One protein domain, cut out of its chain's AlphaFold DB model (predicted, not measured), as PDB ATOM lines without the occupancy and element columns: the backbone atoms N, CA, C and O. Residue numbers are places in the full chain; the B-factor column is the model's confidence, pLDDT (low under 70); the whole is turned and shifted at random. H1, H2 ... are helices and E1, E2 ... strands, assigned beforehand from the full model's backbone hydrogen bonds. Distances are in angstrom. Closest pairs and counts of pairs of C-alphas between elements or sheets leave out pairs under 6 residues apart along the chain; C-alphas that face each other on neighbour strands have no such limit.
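This is residues 31 to 171 of the 172 residues of an uncharacterized protein of hydrothermal vent metagenome (UniProt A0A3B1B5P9). Seven strands, E1 to E7, make a closed barrel; the long helix H1 crosses its outside over E1 and E2, and H2 turns off at a corner and runs along E4. The short helix H3 sits at one end of the barrel, near the first residue of E1 and the last residues of E2 and E4. The printed part has 141 residues, with named elements in the order H1 H2 E1 E2 E3 E4 H3 E5 E6 E7, a mixed class of helices and strands. Round the mixed ring run E1 E2 E3 E7 E5 E6 E4 and back to E1, E5 and E6 being the one parallel pair. The whole is compact and rounded, with a radius of gyration of the C-alphas of 13.9 A and spans of 36 by 33 by 29 A.

H1, residues 31 to 48, and H2, residues 50 to 58, only just touch, only at the corner by their tight link, with 3 pairs of C-alphas within 8 A; the closest are those of Ile 46 and Lys 53, 5.7 A. They run opposite ways at a steep tilt of 62 degrees. H1 is on the barrel, outside it, at a height over the sheet of 9.1 A, across the strands, at 68 degrees on the local plane to E1, residues 61 to 67; their closest C-alphas, of Leu 38 and Ile 64, are 7.0 A apart. E1 and E2, residues 76 to 81, form an antiparallel hairpin, with N 64 and O 78 within hydrogen-bond range at 2.8 A. E2 and E3, residues 86 to 96, form another, with N 79 and O 88 at 2.8 A; E1, E2 and E3 are a meander, each strand the antiparallel neighbour of the one before. E4, residues 106 to 112, is antiparallel to E1, N 65 and O 108 being 2.8 A apart, and completes a Greek key, a meander whose first strand is the antiparallel neighbour of the fourth. H2 is on the barrel, outside it, over E4 and along it at 27 degrees on the local plane; their closest C-alphas, of Leu 56 and Ile 111, are 6.9 A apart. H3, residues 115 to 121, is on the barrel, outside it, only just over none of the strands, two of its C-alphas falling on E1 and two on E4; those of Leu 118 and Phe 112 are 6.2 A apart, the closest of H3 and E4. E5, residues 127 to 133, and E6, residues 148 to 153, are parallel, with N 133 and O 150 at 2.8 A; E6 is antiparallel to E4, with N 111 and O 149 at 2.8 A. E7, residues 163 to 170, is antiparallel to E5, with N 130 and O 164 at 2.9 A, and to E3, with N 93 and O 168 at 2.8 A. In H1, H2 and H3 every O i to N i+4 pair is within hydrogen-bond range.

H1 begins at C-alpha 31, (-12.093, -41.070, 5.349), and measures 26.2 A from first to last C-alpha; H2 measures 13.1 A. E1 measures 19.4 A, E2 16.7 A, and E3, which bends by 73 degrees at residue 93, 27.0 A. E4 measures 19.3 A and begins at C-alpha 106, (-26.247, -31.462, 10.939); H3 measures 9.7 A, E5 19.0 A, E6 15.8 A and E7 20.7 A. E7 ends at C-alpha 170, (-17.091, -28.335, -4.855).

The C-alphas of Gln 32 and Ser 140, 37.4 A apart, are the two farthest apart. The printed part has no cut; the link E5 to E6, residues 134 to 147, is long. The mean pLDDT of the printed part is 74.9, and 38 residues are under 70, among them residues 134 to 144 and 154 to 171.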
ATOM      1  N   GLN A  31     -11.066 -41.098   6.394       66.12
ATOM      2  CA  GLN A  31     -12.093 -41.070   5.349       66.12
ATOM      3  C   GLN A  31     -12.979 -42.326   5.326       66.12
ATOM      4  O   GLN A  31     -14.164 -42.235   5.003       66.12
ATOM      5  N   GLN A  32     -12.420 -43.499   5.634       68.94
ATOM      6  CA  GLN A  32     -13.190 -44.739   5.749       68.94
ATOM      7  C   GLN A  32     -14.024 -44.743   7.026       68.94
ATOM      8  O   GLN A  32     -15.195 -45.112   6.969       68.94
ATOM      9  N   GLN A  33     -13.467 -44.238   8.128       72.56
ATOM     10  CA  GLN A  33     -14.187 -44.098   9.389       72.56
ATOM     11  C   GLN A  33     -15.413 -43.177   9.241       72.56
ATOM     12  O   GLN A  33     -16.525 -43.584   9.584       72.56
ATOM     13  N   ASP A  34     -15.252 -42.000   8.618       74.75
ATOM     14  CA  ASP A  34     -16.360 -41.074   8.322       74.75
ATOM     15  C   ASP A  34     -17.460 -41.734   7.474       74.75
ATOM     16  O   ASP A  34     -18.658 -41.539   7.701       74.75
ATOM     17  N   LYS A  35     -17.063 -42.528   6.471       76.31
ATOM     18  CA  LYS A  35     -18.004 -43.268   5.623       76.31
ATOM     19  C   LYS A  35     -18.791 -44.290   6.443       76.31
ATOM     20  O   LYS A  35     -20.014 -44.346   6.318       76.31
ATOM     21  N   HIS A  36     -18.105 -45.092   7.256       79.25
ATOM     22  CA  HIS A  36     -18.731 -46.120   8.084       79.25
ATOM     23  C   HIS A  36     -19.718 -45.516   9.087       79.25
ATOM     24  O   HIS A  36     -20.838 -46.015   9.202       79.25
ATOM     25  N   GLU A  37     -19.354 -44.411   9.741       79.75
ATOM     26  CA  GLU A  37     -20.235 -43.710  10.677       79.75
ATOM     27  C   GLU A  37     -21.503 -43.192   9.983       79.75
ATOM     28  O   GLU A  37     -22.623 -43.465  10.426       79.75
ATOM     29  N   LEU A  38     -21.349 -42.482   8.860       75.38
ATOM     30  CA  LEU A  38     -22.485 -41.933   8.117       75.38
ATOM     31  C   LEU A  38     -23.409 -43.026   7.585       75.38
ATOM     32  O   LEU A  38     -24.631 -42.865   7.591       75.38
ATOM     33  N   GLN A  39     -22.839 -44.148   7.154       80.12
ATOM     34  CA  GLN A  39     -23.610 -45.272   6.648       80.12
ATOM     35  C   GLN A  39     -24.345 -46.014   7.769       80.12
ATOM     36  O   GLN A  39     -25.490 -46.418   7.576       80.12
ATOM     37  N   HIS A  40     -23.744 -46.137   8.954       82.88
ATOM     38  CA  HIS A  40     -24.405 -46.704  10.127       82.88
ATOM     39  C   HIS A  40     -25.615 -45.860  10.560       82.88
ATOM     40  O   HIS A  40     -26.715 -46.390  10.712       82.88
ATOM     41  N   ILE A  41     -25.444 -44.537  10.673       78.06
ATOM     42  CA  ILE A  41     -26.537 -43.611  11.020       78.06
ATOM     43  C   ILE A  41     -27.653 -43.680   9.982       78.06
ATOM     44  O   ILE A  41     -28.829 -43.759  10.336       78.06
ATOM     45  N   LEU A  42     -27.293 -43.701   8.696       79.00
ATOM     46  CA  LEU A  42     -28.279 -43.823   7.634       79.00
ATOM     47  C   LEU A  42     -29.063 -45.137   7.731       79.00
ATOM     48  O   LEU A  42     -30.282 -45.120   7.593       79.00
ATOM     49  N   ASN A  43     -28.394 -46.264   7.969       83.12
ATOM     50  CA  ASN A  43     -29.068 -47.556   8.074       83.12
ATOM     51  C   ASN A  43     -30.079 -47.571   9.226       83.12
ATOM     52  O   ASN A  43     -31.191 -48.064   9.043       83.12
ATOM     53  N   ASN A  44     -29.730 -46.972  10.367       81.12
ATOM     54  CA  ASN A  44     -30.649 -46.825  11.497       81.12
ATOM     55  C   ASN A  44     -31.844 -45.938  11.133       81.12
ATOM     56  O   ASN A  44     -32.989 -46.296  11.408       81.12
ATOM     57  N   PHE A  45     -31.597 -44.821  10.445       77.44
ATOM     58  CA  PHE A  45     -32.652 -43.911  10.004       77.44
ATOM     59  C   PHE A  45     -33.603 -44.561   8.985       77.44
ATOM     60  O   PHE A  45     -34.819 -44.468   9.127       77.44
ATOM     61  N   ILE A  46     -33.073 -45.292   7.997       80.12
ATOM     62  CA  ILE A  46     -33.870 -46.054   7.019       80.12
ATOM     63  C   ILE A  46     -34.665 -47.166   7.709       80.12
ATOM     64  O   ILE A  46     -35.812 -47.421   7.341       80.12
ATOM     65  N   ALA A  47     -34.074 -47.854   8.690       81.06
ATOM     66  CA  ALA A  47     -34.758 -48.912   9.428       81.06
ATOM     67  C   ALA A  47     -35.961 -48.372  10.218       81.06
ATOM     68  O   ALA A  47     -36.983 -49.051  10.298       81.06
ATOM     69  N   ALA A  48     -35.859 -47.146  10.737       75.94
ATOM     70  CA  ALA A  48     -36.940 -46.476  11.452       75.94
ATOM     71  C   ALA A  48     -38.033 -45.896  10.529       75.94
ATOM     72  O   ALA A  48     -39.142 -45.640  10.996       75.94
ATOM     73  N   ARG A  49     -37.754 -45.688   9.230       78.12
ATOM     74  CA  ARG A  49     -38.617 -44.926   8.307       78.12
ATOM     75  C   ARG A  49     -38.899 -45.656   6.988       78.12
ATOM     76  O   ARG A  49     -38.085 -45.689   6.060       78.12
ATOM     77  N   ALA A  50     -40.100 -46.232   6.885       80.06
ATOM     78  CA  ALA A  50     -40.534 -47.007   5.720       80.06
ATOM     79  C   ALA A  50     -40.677 -46.165   4.436       80.06
ATOM     80  O   ALA A  50     -40.396 -46.667   3.345       80.06
ATOM     81  N   ASP A  51     -41.062 -44.893   4.567       81.25
ATOM     82  CA  ASP A  51     -41.173 -43.927   3.470       81.25
ATOM     83  C   ASP A  51     -39.822 -43.719   2.775       81.25
ATOM     84  O   ASP A  51     -39.711 -43.854   1.558       81.25
ATOM     85  N   ILE A  52     -38.756 -43.508   3.548       82.50
ATOM     86  CA  ILE A  52     -37.398 -43.320   3.020       82.50
ATOM     87  C   ILE A  52     -36.905 -44.580   2.318       82.50
ATOM     88  O   ILE A  52     -36.326 -44.514   1.231       82.50
ATOM     89  N   LYS A  53     -37.166 -45.751   2.909       84.81
ATOM     90  CA  LYS A  53     -36.818 -47.034   2.293       84.81
ATOM     91  C   LYS A  53     -37.485 -47.205   0.928       84.81
ATOM     92  O   LYS A  53     -36.872 -47.764   0.022       84.81
ATOM     93  N   GLN A  54     -38.729 -46.754   0.773       86.06
ATOM     94  CA  GLN A  54     -39.435 -46.804  -0.504       86.06
ATOM     95  C   GLN A  54     -38.856 -45.809  -1.516       86.06
ATOM     96  O   GLN A  54     -38.615 -46.199  -2.656       86.06
ATOM     97  N   GLU A  55     -38.573 -44.573  -1.102       87.25
ATOM     98  CA  GLU A  55     -37.955 -43.555  -1.963       87.25
ATOM     99  C   GLU A  55     -36.595 -44.012  -2.504       87.25
ATOM    100  O   GLU A  55     -36.319 -43.880  -3.694       87.25
ATOM    101  N   LEU A  56     -35.762 -44.629  -1.661       88.00
ATOM    102  CA  LEU A  56     -34.458 -45.144  -2.082       88.00
ATOM    103  C   LEU A  56     -34.563 -46.289  -3.095       88.00
ATOM    104  O   LEU A  56     -33.701 -46.404  -3.957       88.00
ATOM    105  N   LYS A  57     -35.613 -47.119  -3.041       87.56
ATOM    106  CA  LYS A  57     -35.796 -48.224  -4.000       87.56
ATOM    107  C   LYS A  57     -36.066 -47.752  -5.426       87.56
ATOM    108  O   LYS A  57     -35.724 -48.462  -6.365       87.56
ATOM    109  N   ILE A  58     -36.734 -46.611  -5.576       88.94
ATOM    110  CA  ILE A  58     -37.128 -46.059  -6.881       88.94
ATOM    111  C   ILE A  58     -36.178 -44.956  -7.360       88.94
ATOM    112  O   ILE A  58     -36.336 -44.436  -8.461       88.94
ATOM    113  N   SER A  59     -35.213 -44.582  -6.527       90.25
ATOM    114  CA  SER A  59     -34.246 -43.538  -6.816       90.25
ATOM    115  C   SER A  59     -33.039 -44.091  -7.588       90.25
ATOM    116  O   SER A  59     -32.631 -45.225  -7.349       90.25
ATOM    117  N   PRO A  60     -32.400 -43.304  -8.473       90.88
ATOM    118  CA  PRO A  60     -31.101 -43.644  -9.059       90.88
ATOM    119  C   PRO A  60     -29.939 -43.652  -8.045       90.88
ATOM    120  O   PRO A  60     -28.884 -44.227  -8.321       90.88
ATOM    121  N   GLY A  61     -30.094 -43.002  -6.889       91.19
ATOM    122  CA  GLY A  61     -29.043 -42.883  -5.884       91.19
ATOM    123  C   GLY A  61     -29.309 -41.774  -4.870       91.19
ATOM    124  O   GLY A  61     -30.312 -41.064  -4.928       91.19
ATOM    125  N   TYR A  62     -28.396 -41.601  -3.923       91.06
ATOM    126  CA  TYR A  62     -28.535 -40.622  -2.844       91.06
ATOM    127  C   TYR A  62     -27.179 -40.064  -2.414       91.06
ATOM    128  O   TYR A  62     -26.137 -40.646  -2.699       91.06
ATOM    129  N   ALA A  63     -27.183 -38.935  -1.714       89.50
ATOM    130  CA  ALA A  63     -26.001 -38.384  -1.068       89.50
ATOM    131  C   ALA A  63     -26.206 -38.297   0.445       89.50
ATOM    132  O   ALA A  63     -27.248 -37.826   0.891       89.50
ATOM    133  N   ILE A  64     -25.212 -38.715   1.230       88.50
ATOM    134  CA  ILE A  64     -25.157 -38.487   2.679       88.50
ATOM    135  C   ILE A  64     -24.179 -37.358   2.948       88.50
ATOM    136  O   ILE A  64     -23.092 -37.324   2.375       88.50
ATOM    137  N   ILE A  65     -24.557 -36.439   3.822       87.75
ATOM    138  CA  ILE A  65     -23.828 -35.206   4.079       87.75
ATOM    139  C   ILE A  65     -23.619 -35.058   5.574       87.75
ATOM    140  O   ILE A  65     -24.564 -35.228   6.342       87.75
ATOM    141  N   ASN A  66     -22.405 -34.675   5.963       86.62
ATOM    142  CA  ASN A  66     -22.092 -34.188   7.298       86.62
ATOM    143  C   ASN A  66     -21.740 -32.698   7.217       86.62
ATOM    144  O   ASN A  66     -20.618 -32.337   6.863       86.62
ATOM    145  N   TRP A  67     -22.718 -31.833   7.483       85.19
ATOM    146  CA  TRP A  67     -22.526 -30.388   7.516       85.19
ATOM    147  C   TRP A  67     -21.925 -29.962   8.849       85.19
ATOM    148  O   TRP A  67     -22.554 -30.113   9.897       85.19
ATOM    149  N   ASN A  68     -20.734 -29.366   8.788       83.94
ATOM    150  CA  ASN A  68     -20.110 -28.707   9.924       83.94
ATOM    151  C   ASN A  68     -20.104 -27.193   9.685       83.94
ATOM    152  O   ASN A  68     -19.349 -26.695   8.850       83.94
ATOM    153  N   HIS A  69     -20.936 -26.459  10.427       79.31
ATOM    154  CA  HIS A  69     -21.022 -25.004  10.287       79.31
ATOM    155  C   HIS A  69     -19.707 -24.299  10.653       79.31
ATOM    156  O   HIS A  69     -19.354 -23.304  10.025       79.31
ATOM    157  N   GLU A  70     -18.991 -24.799  11.661       78.75
ATOM    158  CA  GLU A  70     -17.749 -24.182  12.139       78.75
ATOM    159  C   GLU A  70     -16.586 -24.413  11.174       78.75
ATOM    160  O   GLU A  70     -15.635 -23.635  11.144       78.75
ATOM    161  N   ASN A  71     -16.676 -25.465  10.358       75.00
ATOM    162  CA  ASN A  71     -15.663 -25.798   9.375       75.00
ATOM    163  C   ASN A  71     -16.291 -26.294   8.068       75.00
ATOM    164  O   ASN A  71     -16.353 -27.492   7.768       75.00
ATOM    165  N   THR A  72     -16.720 -25.338   7.245       70.31
ATOM    166  CA  THR A  72     -17.296 -25.615   5.923       70.31
ATOM    167  C   THR A  72     -16.294 -26.268   4.967       70.31
ATOM    168  O   THR A  72     -16.685 -26.856   3.963       70.31
ATOM    169  N   GLU A  73     -14.991 -26.190   5.253       62.88
ATOM    170  CA  GLU A  73     -13.955 -26.842   4.447       62.88
ATOM    171  C   GLU A  73     -13.838 -28.341   4.715       62.88
ATOM    172  O   GLU A  73     -13.509 -29.096   3.801       62.88
ATOM    173  N   GLN A  74     -14.176 -28.772   5.931       63.06
ATOM    174  CA  GLN A  74     -14.229 -30.179   6.333       63.06
ATOM    175  C   GLN A  74     -15.608 -30.816   6.129       63.06
ATOM    176  O   GLN A  74     -15.791 -31.996   6.417       63.06
ATOM    177  N   THR A  75     -16.578 -30.060   5.614       72.94
ATOM    178  CA  THR A  75     -17.893 -30.600   5.272       72.94
ATOM    179  C   THR A  75     -17.762 -31.577   4.105       72.94
ATOM    180  O   THR A  75     -17.630 -31.195   2.936       72.94
ATOM    181  N   ASN A  76     -17.837 -32.857   4.447       79.00
ATOM    182  CA  ASN A  76     -17.756 -33.969   3.518       79.00
ATOM    183  C   ASN A  76     -19.125 -34.621   3.350       79.00
ATOM    184  O   ASN A  76     -19.957 -34.666   4.259       79.00
ATOM    185  N   GLY A  77     -19.333 -35.172   2.167       83.69
ATOM    186  CA  GLY A  77     -20.412 -36.100   1.915       83.69
ATOM    187  C   GLY A  77     -19.960 -37.238   1.022       83.69
ATOM    188  O   GLY A  77     -18.860 -37.237   0.459       83.69
ATOM    189  N   TRP A  78     -20.863 -38.185   0.858       86.19
ATOM    190  CA  TRP A  78     -20.720 -39.310  -0.043       86.19
ATOM    191  C   TRP A  78     -21.934 -39.352  -0.951       86.19
ATOM    192  O   TRP A  78     -23.058 -39.372  -0.463       86.19
ATOM    193  N   LEU A  79     -21.704 -39.369  -2.257       88.06
ATOM    194  CA  LEU A  79     -22.698 -39.655  -3.279       88.06
ATOM    195  C   LEU A  79     -22.632 -41.146  -3.619       88.06
ATOM    196  O   LEU A  79     -21.566 -41.661  -3.956       88.06
ATOM    197  N   ILE A  80     -23.772 -41.820  -3.540       88.38
ATOM    198  CA  ILE A  80     -23.951 -43.235  -3.831       88.38
ATOM    199  C   ILE A  80     -24.836 -43.343  -5.071       88.38
ATOM    200  O   ILE A  80     -25.988 -42.908  -5.057       88.38
ATOM    201  N   SER A  81     -24.297 -43.936  -6.135       87.06
ATOM    202  CA  SER A  81     -25.046 -44.286  -7.344       87.06
ATOM    203  C   SER A  81     -25.410 -45.767  -7.315       87.06
ATOM    204  O   SER A  81     -24.512 -46.609  -7.250       87.06
ATOM    205  N   PHE A  82     -26.699 -46.109  -7.386       85.94
ATOM    206  CA  PHE A  82     -27.116 -47.516  -7.389       85.94
ATOM    207  C   PHE A  82     -26.829 -48.208  -8.719       85.94
ATOM    208  O   PHE A  82     -26.473 -49.383  -8.725       85.94
ATOM    209  N   SER A  83     -26.937 -47.487  -9.838       80.38
ATOM    210  CA  SER A  83     -26.674 -48.051 -11.168       80.38
ATOM    211  C   SER A  83     -25.193 -48.334 -11.405       80.38
ATOM    212  O   SER A  83     -24.852 -49.257 -12.135       80.38
ATOM    213  N   GLU A  84     -24.311 -47.534 -10.806       75.50
ATOM    214  CA  GLU A  84     -22.865 -47.661 -11.002       75.50
ATOM    215  C   GLU A  84     -22.184 -48.427  -9.858       75.50
ATOM    216  O   GLU A  84     -21.055 -48.877 -10.014       75.50
ATOM    217  N   ASN A  85     -22.857 -48.582  -8.711       74.06
ATOM    218  CA  ASN A  85     -22.279 -49.107  -7.473       74.06
ATOM    219  C   ASN A  85     -21.016 -48.332  -7.023       74.06
ATOM    220  O   ASN A  85     -20.092 -48.900  -6.436       74.06
ATOM    221  N   ILE A  86     -20.962 -47.023  -7.312       71.62
ATOM    222  CA  ILE A  86     -19.816 -46.155  -7.001       71.62
ATOM    223  C   ILE A  86     -20.147 -45.223  -5.835       71.62
ATOM    224  O   ILE A  86     -21.222 -44.621  -5.771       71.62
ATOM    225  N   TYR A  87     -19.163 -45.081  -4.941       78.50
ATOM    226  CA  TYR A  87     -19.127 -44.092  -3.870       78.50
ATOM    227  C   TYR A  87     -18.212 -42.941  -4.286       78.50
ATOM    228  O   TYR A  87     -16.994 -43.104  -4.341       78.50
ATOM    229  N   HIS A  88     -18.783 -41.773  -4.554       82.06
ATOM    230  CA  HIS A  88     -18.015 -40.564  -4.830       82.06
ATOM    231  C   HIS A  88     -17.988 -39.678  -3.594       82.06
ATOM    232  O   HIS A  88     -19.034 -39.333  -3.046       82.06
ATOM    233  N   ARG A  89     -16.795 -39.266  -3.166       80.75
ATOM    234  CA  ARG A  89     -16.678 -38.225  -2.150       80.75
ATOM    235  C   ARG A  89     -17.063 -36.882  -2.765       80.75
ATOM    236  O   ARG A  89     -16.626 -36.548  -3.863       80.75
ATOM    237  N   ILE A  90     -17.857 -36.117  -2.034       83.50
ATOM    238  CA  ILE A  90     -18.278 -34.765  -2.400       83.50
ATOM    239  C   ILE A  90     -17.875 -33.802  -1.286       83.50
ATOM    240  O   ILE A  90     -17.889 -34.165  -0.106       83.50
ATOM    241  N   ARG A  91     -17.552 -32.560  -1.645       84.12
ATOM    242  CA  ARG A  91     -17.381 -31.470  -0.683       84.12
ATOM    243  C   ARG A  91     -18.514 -30.477  -0.866       84.12
ATOM    244  O   ARG A  91     -18.822 -30.073  -1.986       84.12
ATOM    245  N   ILE A  92     -19.141 -30.072   0.230       81.44
ATOM    246  CA  ILE A  92     -20.238 -29.104   0.184       81.44
ATOM    247  C   ILE A  92     -19.737 -27.793   0.752       81.44
ATOM    248  O   ILE A  92     -19.486 -27.654   1.939       81.44
ATOM    249  N   SER A  93     -19.593 -26.825  -0.141       77.31
ATOM    250  CA  SER A  93     -19.093 -25.488   0.173       77.31
ATOM    251  C   SER A  93     -20.161 -24.569   0.769       77.31
ATOM    252  O   SER A  93     -19.832 -23.546   1.361       77.31
ATOM    253  N   GLN A  94     -21.444 -24.904   0.607       79.06
ATOM    254  CA  GLN A  94     -22.547 -24.130   1.169       79.06
ATOM    255  C   GLN A  94     -23.775 -25.016   1.357       79.06
ATOM    256  O   GLN A  94     -24.179 -25.683   0.407       79.06
ATOM    257  N   PHE A  95     -24.394 -24.972   2.540       79.62
ATOM    258  CA  PHE A  95     -25.685 -25.601   2.821       79.62
ATOM    259  C   PHE A  95     -26.535 -24.643   3.668       79.62
ATOM    260  O   PHE A  95     -26.379 -24.533   4.880       79.62
ATOM    261  N   ASN A  96     -27.418 -23.882   3.016       76.50
ATOM    262  CA  ASN A  96     -28.231 -22.865   3.689       76.50
ATOM    263  C   ASN A  96     -29.660 -23.361   3.930       76.50
ATOM    264  O   ASN A  96     -30.431 -23.477   2.980       76.50
ATOM    265  N   LEU A  97     -30.009 -23.577   5.199       75.31
ATOM    266  CA  LEU A  97     -31.335 -24.019   5.646       75.31
ATOM    267  C   LEU A  97     -32.265 -22.882   6.112       75.31
ATOM    268  O   LEU A  97     -33.337 -23.125   6.663       75.31
ATOM    269  N   GLY A  98     -31.850 -21.629   5.912       71.62
ATOM    270  CA  GLY A  98     -32.509 -20.443   6.457       71.62
ATOM    271  C   GLY A  98     -31.816 -19.904   7.713       71.62
ATOM    272  O   GLY A  98     -30.891 -20.507   8.253       71.62
ATOM    273  N   GLN A  99     -32.241 -18.720   8.173       66.56
ATOM    274  CA  GLN A  99     -31.522 -17.977   9.221       66.56
ATOM    275  C   GLN A  99     -31.409 -18.731  10.551       66.56
ATOM    276  O   GLN A  99     -30.354 -18.679  11.176       66.56
ATOM    277  N   ARG A 100     -32.455 -19.466  10.947       67.00
ATOM    278  CA  ARG A 100     -32.495 -20.220  12.213       67.00
ATOM    279  C   ARG A 100     -31.487 -21.371  12.270       67.00
ATOM    280  O   ARG A 100     -31.033 -21.730  13.342       67.00
ATOM    281  N   TRP A 101     -31.088 -21.893  11.116       68.81
ATOM    282  CA  TRP A 101     -30.191 -23.042  10.995       68.81
ATOM    283  C   TRP A 101     -28.747 -22.655  10.688       68.81
ATOM    284  O   TRP A 101     -27.882 -23.519  10.582       68.81
ATOM    285  N   ARG A 102     -28.469 -21.352  10.539       66.31
ATOM    286  CA  ARG A 102     -27.173 -20.867  10.057       66.31
ATOM    287  C   ARG A 102     -25.993 -21.371  10.868       66.31
ATOM    288  O   ARG A 102     -24.958 -21.531  10.256       66.31
ATOM    289  N   LYS A 103     -26.143 -21.604  12.177       74.12
ATOM    290  CA  LYS A 103     -25.047 -21.969  13.091       74.12
ATOM    291  C   LYS A 103     -25.053 -23.431  13.544       74.12
ATOM    292  O   LYS A 103     -24.344 -23.774  14.483       74.12
ATOM    293  N   HIS A 104     -25.866 -24.276  12.918       76.44
ATOM    294  CA  HIS A 104     -26.016 -25.665  13.337       76.44
ATOM    295  C   HIS A 104     -25.244 -26.599  12.412       76.44
ATOM    296  O   HIS A 104     -25.338 -26.493  11.189       76.44
ATOM    297  N   SER A 105     -24.508 -27.527  13.016       82.19
ATOM    298  CA  SER A 105     -23.984 -28.708  12.335       82.19
ATOM    299  C   SER A 105     -25.078 -29.772  12.276       82.19
ATOM    300  O   SER A 105     -25.841 -29.933  13.231       82.19
ATOM    301  N   PHE A 106     -25.197 -30.468  11.151       82.00
ATOM    302  CA  PHE A 106     -26.247 -31.462  10.939       82.00
ATOM    303  C   PHE A 106     -25.812 -32.523   9.936       82.00
ATOM    304  O   PHE A 106     -24.974 -32.286   9.067       82.00
ATOM    305  N   LYS A 107     -26.441 -33.693  10.016       85.12
ATOM    306  CA  LYS A 107     -26.326 -34.735   8.998       85.12
ATOM    307  C   LYS A 107     -27.583 -34.721   8.133       85.12
ATOM    308  O   LYS A 107     -28.667 -34.408   8.620       85.12
ATOM    309  N   ALA A 108     -27.448 -35.010   6.846       86.06
ATOM    310  CA  ALA A 108     -28.575 -35.015   5.916       86.06
ATOM    311  C   ALA A 108     -28.429 -36.110   4.861       86.06
ATOM    312  O   ALA A 108     -27.313 -36.449   4.463       86.06
ATOM    313  N   ILE A 109     -29.559 -36.610   4.367       87.44
ATOM    314  CA  ILE A 109     -29.630 -37.417   3.150       87.44
ATOM    315  C   ILE A 109     -30.364 -36.644   2.056       87.44
ATOM    316  O   ILE A 109     -31.416 -36.057   2.295       87.44
ATOM    317  N   ILE A 110     -29.803 -36.659   0.850       88.69
ATOM    318  CA  ILE A 110     -30.400 -36.109  -0.366       88.69
ATOM    319  C   ILE A 110     -30.704 -37.269  -1.300       88.69
ATOM    320  O   ILE A 110     -29.789 -37.929  -1.780       88.69
ATOM    321  N   ILE A 111     -31.979 -37.511  -1.562       89.69
ATOM    322  CA  ILE A 111     -32.451 -38.521  -2.506       89.69
ATOM    323  C   ILE A 111     -32.726 -37.829  -3.838       89.69
ATOM    324  O   ILE A 111     -33.451 -36.831  -3.892       89.69
ATOM    325  N   PHE A 112     -32.146 -38.360  -4.909       90.25
ATOM    326  CA  PHE A 112     -32.350 -37.862  -6.267       90.25
ATOM    327  C   PHE A 112     -33.546 -38.580  -6.880       90.25
ATOM    328  O   PHE A 112     -33.681 -39.783  -6.691       90.25
ATOM    329  N   LYS A 113     -34.409 -37.892  -7.626       88.62
ATOM    330  CA  LYS A 113     -35.496 -38.563  -8.362       88.62
ATOM    331  C   LYS A 113     -35.159 -38.858  -9.820       88.62
ATOM    332  O   LYS A 113     -35.776 -39.730 -10.416       88.62
ATOM    333  N   ASP A 114     -34.166 -38.166 -10.372       88.50
ATOM    334  CA  ASP A 114     -33.734 -38.313 -11.762       88.50
ATOM    335  C   ASP A 114     -32.201 -38.463 -11.834       88.50
ATOM    336  O   ASP A 114     -31.433 -37.748 -11.176       88.50
ATOM    337  N   LEU A 115     -31.767 -39.432 -12.644       86.44
ATOM    338  CA  LEU A 115     -30.372 -39.777 -12.904       86.44
ATOM    339  C   LEU A 115     -29.580 -38.592 -13.476       86.44
ATOM    340  O   LEU A 115     -28.398 -38.427 -13.172       86.44
ATOM    341  N   ASN A 116     -30.224 -37.722 -14.252       87.25
ATOM    342  CA  ASN A 116     -29.615 -36.510 -14.788       87.25
ATOM    343  C   ASN A 116     -29.082 -35.607 -13.673       87.25
ATOM    344  O   ASN A 116     -27.993 -35.044 -13.802       87.25
ATOM    345  N   TYR A 117     -29.815 -35.478 -12.566       84.62
ATOM    346  CA  TYR A 117     -29.368 -34.670 -11.435       84.62
ATOM    347  C   TYR A 117     -28.309 -35.365 -10.605       84.62
ATOM    348  O   TYR A 117     -27.370 -34.691 -10.197       84.62
ATOM    349  N   LEU A 118     -28.400 -36.685 -10.422       85.88
ATOM    350  CA  LEU A 118     -27.325 -37.473  -9.813       85.88
ATOM    351  C   LEU A 118     -25.995 -37.245 -10.558       85.88
ATOM    352  O   LEU A 118     -24.960 -36.989  -9.946       85.88
ATOM    353  N   ASN A 119     -26.035 -37.253 -11.893       85.00
ATOM    354  CA  ASN A 119     -24.864 -37.008 -12.732       85.00
ATOM    355  C   ASN A 119     -24.388 -35.552 -12.666       85.00
ATOM    356  O   ASN A 119     -23.192 -35.299 -12.522       85.00
ATOM    357  N   LYS A 120     -25.305 -34.577 -12.695       82.44
ATOM    358  CA  LYS A 120     -24.961 -33.157 -12.492       82.44
ATOM    359  C   LYS A 120     -24.357 -32.901 -11.113       82.44
ATOM    360  O   LYS A 120     -23.485 -32.049 -10.992       82.44
ATOM    361  N   PHE A 121     -24.757 -33.655 -10.094       77.94
ATOM    362  CA  PHE A 121     -24.244 -33.534  -8.731       77.94
ATOM    363  C   PHE A 121     -22.758 -33.896  -8.611       77.94
ATOM    364  O   PHE A 121     -22.080 -33.406  -7.713       77.94
ATOM    365  N   LYS A 122     -22.228 -34.689  -9.552       75.69
ATOM    366  CA  LYS A 122     -20.785 -34.959  -9.694       75.69
ATOM    367  C   LYS A 122     -20.009 -33.758 -10.255       75.69
ATOM    368  O   LYS A 122     -18.782 -33.769 -10.261       75.69
ATOM    369  N   SER A 123     -20.698 -32.735 -10.764       79.00
ATOM    370  CA  SER A 123     -20.054 -31.562 -11.356       79.00
ATOM    371  C   SER A 123     -19.534 -30.611 -10.270       79.00
ATOM    372  O   SER A 123     -20.254 -30.319  -9.312       79.00
ATOM    373  N   PRO A 124     -18.336 -30.025 -10.442       66.81
ATOM    374  CA  PRO A 124     -17.651 -29.242  -9.408       66.81
ATOM    375  C   PRO A 124     -18.340 -27.921  -9.034       66.81
ATOM    376  O   PRO A 124     -17.898 -27.254  -8.102       66.81
ATOM    377  N   HIS A 125     -19.397 -27.517  -9.748       72.31
ATOM    378  CA  HIS A 125     -20.117 -26.258  -9.545       72.31
ATOM    379  C   HIS A 125     -21.637 -26.424  -9.644       72.31
ATOM    380  O   HIS A 125     -22.325 -25.605 -10.252       72.31
ATOM    381  N   PHE A 126     -22.180 -27.481  -9.043       78.88
ATOM    382  CA  PHE A 126     -23.624 -27.678  -9.004       78.88
ATOM    383  C   PHE A 126     -24.277 -26.874  -7.870       78.88
ATOM    384  O   PHE A 126     -23.787 -26.870  -6.736       78.88
ATOM    385  N   ARG A 127     -25.379 -26.179  -8.189       79.75
ATOM    386  CA  ARG A 127     -26.217 -25.457  -7.226       79.75
ATOM    387  C   ARG A 127     -27.681 -25.796  -7.423       79.75
ATOM    388  O   ARG A 127     -28.164 -25.788  -8.549       79.75
ATOM    389  N   PHE A 128     -28.378 -26.025  -6.321       77.62
ATOM    390  CA  PHE A 128     -29.818 -26.252  -6.322       77.62
ATOM    391  C   PHE A 128     -30.442 -25.820  -4.993       77.62
ATOM    392  O   PHE A 128     -29.745 -25.597  -3.995       77.62
ATOM    393  N   SER A 129     -31.764 -25.713  -5.016       77.31
ATOM    394  CA  SER A 129     -32.621 -25.416  -3.872       77.31
ATOM    395  C   SER A 129     -33.640 -26.537  -3.767       77.31
ATOM    396  O   SER A 129     -34.123 -27.003  -4.794       77.31
ATOM    397  N   ALA A 130     -33.959 -26.987  -2.562       73.38
ATOM    398  CA  ALA A 130     -34.896 -28.084  -2.360       73.38
ATOM    399  C   ALA A 130     -35.628 -27.944  -1.026       73.38
ATOM    400  O   ALA A 130     -35.137 -27.343  -0.064       73.38
ATOM    401  N   SER A 131     -36.821 -28.520  -0.966       70.00
ATOM    402  CA  SER A 131     -37.587 -28.615   0.271       70.00
ATOM    403  C   SER A 131     -36.937 -29.644   1.198       70.00
ATOM    404  O   SER A 131     -36.423 -30.666   0.738       70.00
ATOM    405  N   ILE A 132     -36.946 -29.370   2.504       73.31
ATOM    406  CA  ILE A 132     -36.425 -30.297   3.510       73.31
ATOM    407  C   ILE A 132     -37.580 -30.866   4.298       73.31
ATOM    408  O   ILE A 132     -38.422 -30.128   4.804       73.31
ATOM    409  N   ILE A 133     -37.559 -32.181   4.431       70.31
ATOM    410  CA  ILE A 133     -38.468 -32.923   5.276       70.31
ATOM    411  C   ILE A 133     -37.788 -33.066   6.637       70.31
ATOM    412  O   ILE A 133     -36.769 -33.739   6.799       70.31
ATOM    413  N   ALA A 134     -38.348 -32.337   7.592       63.12
ATOM    414  CA  ALA A 134     -38.092 -32.456   9.017       63.12
ATOM    415  C   ALA A 134     -38.923 -33.605   9.609       63.12
ATOM    416  O   ALA A 134     -39.978 -33.921   9.063       63.12
ATOM    417  N   ASP A 135     -38.512 -34.182  10.742       53.88
ATOM    418  CA  ASP A 135     -39.253 -35.270  11.414       53.88
ATOM    419  C   ASP A 135     -40.690 -34.903  11.842       53.88
ATOM    420  O   ASP A 135     -41.489 -35.795  12.108       53.88
ATOM    421  N   ASN A 136     -41.067 -33.619  11.830       50.22
ATOM    422  CA  ASN A 136     -42.452 -33.186  12.011       50.22
ATOM    423  C   ASN A 136     -43.110 -32.887  10.653       50.22
ATOM    424  O   ASN A 136     -42.799 -31.888  10.002       50.22
ATOM    425  N   GLU A 137     -44.062 -33.737  10.261       47.34
ATOM    426  CA  GLU A 137     -44.752 -33.778   8.956       47.34
ATOM    427  C   GLU A 137     -45.528 -32.505   8.540       47.34
ATOM    428  O   GLU A 137     -46.081 -32.457   7.447       47.34
ATOM    429  N   ASN A 138     -45.531 -31.431   9.334       40.72
ATOM    430  CA  ASN A 138     -46.330 -30.222   9.087       40.72
ATOM    431  C   ASN A 138     -45.501 -28.991   8.693       40.72
ATOM    432  O   ASN A 138     -45.794 -27.868   9.103       40.72
ATOM    433  N   SER A 139     -44.456 -29.174   7.888       46.38
ATOM    434  CA  SER A 139     -43.754 -28.033   7.295       46.38
ATOM    435  C   SER A 139     -44.382 -27.660   5.952       46.38
ATOM    436  O   SER A 139     -44.250 -28.385   4.966       46.38
ATOM    437  N   SER A 140     -45.075 -26.514   5.902       43.97
ATOM    438  CA  SER A 140     -45.529 -25.916   4.644       43.97
ATOM    439  C   SER A 140     -44.299 -25.605   3.794       43.97
ATOM    440  O   SER A 140     -43.571 -24.642   4.045       43.97
ATOM    441  N   THR A 141     -44.018 -26.470   2.834       48.78
ATOM    442  CA  THR A 141     -42.809 -26.405   2.027       48.78
ATOM    443  C   THR A 141     -43.168 -25.788   0.687       48.78
ATOM    444  O   THR A 141     -43.878 -26.384  -0.117       48.78
ATOM    445  N   GLU A 142     -42.659 -24.583   0.423       52.38
ATOM    446  CA  GLU A 142     -42.441 -24.160  -0.961       52.38
ATOM    447  C   GLU A 142     -41.698 -25.304  -1.665       52.38
ATOM    448  O   GLU A 142     -40.617 -25.714  -1.223       52.38
ATOM    449  N   ILE A 143     -42.300 -25.873  -2.710       54.47
ATOM    450  CA  ILE A 143     -41.675 -26.925  -3.515       54.47
ATOM    451  C   ILE A 143     -40.638 -26.236  -4.400       54.47
ATOM    452  O   ILE A 143     -40.946 -25.773  -5.493       54.47
ATOM    453  N   LEU A 144     -39.410 -26.108  -3.893       64.62
ATOM    454  CA  LEU A 144     -38.344 -25.370  -4.579       64.62
ATOM    455  C   LEU A 144     -37.721 -26.170  -5.729       64.62
ATOM    456  O   LEU A 144     -37.312 -25.586  -6.728       64.62
ATOM    457  N   ASN A 145     -37.665 -27.498  -5.604       72.19
ATOM    458  CA  ASN A 145     -37.313 -28.394  -6.702       72.19
ATOM    459  C   ASN A 145     -37.835 -29.814  -6.400       72.19
ATOM    460  O   ASN A 145     -37.401 -30.411  -5.412       72.19
ATOM    461  N   PRO A 146     -38.755 -30.365  -7.214       75.31
ATOM    462  CA  PRO A 146     -39.342 -31.678  -6.968       75.31
ATOM    463  C   PRO A 146     -38.382 -32.842  -7.245       75.31
ATOM    464  O   PRO A 146     -38.684 -33.957  -6.816       75.31
ATOM    465  N   ASP A 147     -37.252 -32.604  -7.917       85.06
ATOM    466  CA  ASP A 147     -36.283 -33.625  -8.338       85.06
ATOM    467  C   ASP A 147     -35.365 -34.091  -7.197       85.06
ATOM    468  O   ASP A 147     -34.601 -35.049  -7.348       85.06
ATOM    469  N   PHE A 148     -35.469 -33.441  -6.036       83.00
ATOM    470  CA  PHE A 148     -34.730 -33.767  -4.826       83.00
ATOM    471  C   PHE A 148     -35.685 -33.942  -3.647       83.00
ATOM    472  O   PHE A 148     -36.654 -33.199  -3.491       83.00
ATOM    473  N   LYS A 149     -35.367 -34.886  -2.764       84.94
ATOM    474  CA  LYS A 149     -35.903 -34.926  -1.399       84.94
ATOM    475  C   LYS A 149     -34.750 -34.886  -0.417       84.94
ATOM    476  O   LYS A 149     -33.811 -35.665  -0.550       84.94
ATOM    477  N   ILE A 150     -34.814 -33.988   0.560       84.44
ATOM    478  CA  ILE A 150     -33.780 -33.861   1.587       84.44
ATOM    479  C   ILE A 150     -34.389 -34.194   2.941       84.44
ATOM    480  O   ILE A 150     -35.386 -33.585   3.319       84.44
ATOM    481  N   TYR A 151     -33.760 -35.105   3.676       82.62
ATOM    482  CA  TYR A 151     -34.110 -35.417   5.060       82.62
ATOM    483  C   TYR A 151     -32.949 -35.040   5.972       82.62
ATOM    484  O   TYR A 151     -31.787 -35.302   5.646       82.62
ATOM    485  N   LEU A 152     -33.255 -34.435   7.116       81.12
ATOM    486  CA  LEU A 152     -32.266 -34.211   8.166       81.12
ATOM    487  C   LEU A 152     -32.168 -35.461   9.041       81.12
ATOM    488  O   LEU A 152     -33.172 -35.972   9.521       81.12
ATOM    489  N   LEU A 153     -30.942 -35.940   9.233       77.50
ATOM    490  CA  LEU A 153     -30.606 -37.076  10.082       77.50
ATOM    491  C   LEU A 153     -30.252 -36.518  11.467       77.50
ATOM    492  O   LEU A 153     -29.074 -36.331  11.779       77.50
ATOM    493  N   THR A 154     -31.246 -36.146  12.273       66.19
ATOM    494  CA  THR A 154     -30.998 -35.648  13.637       66.19
ATOM    495  C   THR A 154     -31.553 -36.616  14.662       66.19
ATOM    496  O   THR A 154     -32.729 -36.944  14.606       66.19
ATOM    497  N   GLU A 155     -30.736 -37.023  15.631       53.12
ATOM    498  CA  GLU A 155     -31.179 -37.949  16.681       53.12
ATOM    499  C   GLU A 155     -32.024 -37.265  17.772       53.12
ATOM    500  O   GLU A 155     -32.743 -37.959  18.475       53.12
ATOM    501  N   ASN A 156     -31.963 -35.931  17.927       42.38
ATOM    502  CA  ASN A 156     -32.554 -35.232  19.086       42.38
ATOM    503  C   ASN A 156     -33.028 -33.782  18.839       42.38
ATOM    504  O   ASN A 156     -33.212 -33.027  19.792       42.38
ATOM    505  N   ALA A 157     -33.218 -33.340  17.594       41.47
ATOM    506  CA  ALA A 157     -33.752 -32.000  17.352       41.47
ATOM    507  C   ALA A 157     -35.260 -32.085  17.096       41.47
ATOM    508  O   ALA A 157     -35.698 -32.716  16.141       41.47
ATOM    509  N   THR A 158     -36.074 -31.412  17.909       46.16
ATOM    510  CA  THR A 158     -37.422 -30.998  17.501       46.16
ATOM    511  C   THR A 158     -37.269 -30.039  16.322       46.16
ATOM    512  O   THR A 158     -37.060 -28.840  16.499       46.16
ATOM    513  N   ILE A 159     -37.268 -30.584  15.104       52.81
ATOM    514  CA  ILE A 159     -37.071 -29.812  13.880       52.81
ATOM    515  C   ILE A 159     -38.396 -29.116  13.541       52.81
ATOM    516  O   ILE A 159     -39.314 -29.719  12.987       52.81
ATOM    517  N   GLU A 160     -38.493 -27.824  13.851       51.06
ATOM    518  CA  GLU A 160     -39.409 -26.928  13.143       51.06
ATOM    519  C   GLU A 160     -38.878 -26.742  11.709       51.06
ATOM    520  O   GLU A 160     -37.698 -26.447  11.522       51.06
ATOM    521  N   SER A 161     -39.740 -26.963  10.712       56.06
ATOM    522  CA  SER A 161     -39.542 -26.783   9.259       56.06
ATOM    523  C   SER A 161     -38.220 -26.130   8.801       56.06
ATOM    524  O   SER A 161     -37.954 -24.963   9.107       56.06
ATOM    525  N   ALA A 162     -37.438 -26.824   7.969       59.09
ATOM    526  CA  ALA A 162     -36.255 -26.269   7.304       59.09
ATOM    527  C   ALA A 162     -36.477 -26.149   5.786       59.09
ATOM    528  O   ALA A 162     -37.321 -26.823   5.198       59.09
ATOM    529  N   THR A 163     -35.716 -25.289   5.110       58.56
ATOM    530  CA  THR A 163     -35.756 -25.180   3.642       58.56
ATOM    531  C   THR A 163     -34.347 -24.994   3.107       58.56
ATOM    532  O   THR A 163     -33.702 -24.000   3.442       58.56
ATOM    533  N   ALA A 164     -33.863 -25.912   2.262       56.94
ATOM    534  CA  ALA A 164     -32.565 -25.756   1.613       56.94
ATOM    535  C   ALA A 164     -32.679 -24.700   0.510       56.94
ATOM    536  O   ALA A 164     -33.180 -24.959  -0.582       56.94
ATOM    537  N   ARG A 165     -32.187 -23.493   0.783       59.09
ATOM    538  CA  ARG A 165     -32.215 -22.381  -0.175       59.09
ATOM    539  C   ARG A 165     -31.062 -22.417  -1.163       59.09
ATOM    540  O   ARG A 165     -31.172 -21.865  -2.248       59.09
ATOM    541  N   THR A 166     -29.919 -22.970  -0.769       63.94
ATOM    542  CA  THR A 166     -28.759 -23.120  -1.654       63.94
ATOM    543  C   THR A 166     -27.858 -24.217  -1.118       63.94
ATOM    544  O   THR A 166     -27.389 -24.128   0.021       63.94
ATOM    545  N   ILE A 167     -27.590 -25.211  -1.960       64.00
ATOM    546  CA  ILE A 167     -26.556 -26.220  -1.743       64.00
ATOM    547  C   ILE A 167     -25.524 -26.065  -2.854       64.00
ATOM    548  O   ILE A 167     -25.901 -26.085  -4.022       64.00
ATOM    549  N   LYS A 168     -24.246 -25.873  -2.511       69.06
ATOM    550  CA  LYS A 168     -23.152 -25.741  -3.487       69.06
ATOM    551  C   LYS A 168     -22.107 -26.822  -3.267       69.06
ATOM    552  O   LYS A 168     -21.478 -26.873  -2.210       69.06
ATOM    553  N   ILE A 169     -21.863 -27.610  -4.302       69.88
ATOM    554  CA  ILE A 169     -20.844 -28.660  -4.299       69.88
ATOM    555  C   ILE A 169     -19.563 -28.101  -4.901       69.88
ATOM    556  O   ILE A 169     -19.609 -27.313  -5.845       69.88
ATOM    557  N   SER A 170     -18.440 -28.495  -4.323       61.16
ATOM    558  CA  SER A 170     -17.091 -28.335  -4.855       61.16
ATOM    559  C   SER A 170     -16.468 -29.726  -4.949       61.16
ATOM    560  O   SER A 170     -16.732 -30.562  -4.082       61.16
ATOM    561  N   ASN A 171     -15.654 -29.996  -5.970       55.25
ATOM    562  CA  ASN A 171     -14.848 -31.218  -5.936       55.25
ATOM    563  C   ASN A 171     -13.846 -31.151  -4.767       55.25
ATOM    564  O   ASN A 171     -13.460 -30.039  -4.384       55.25
TER     565      ASN A 171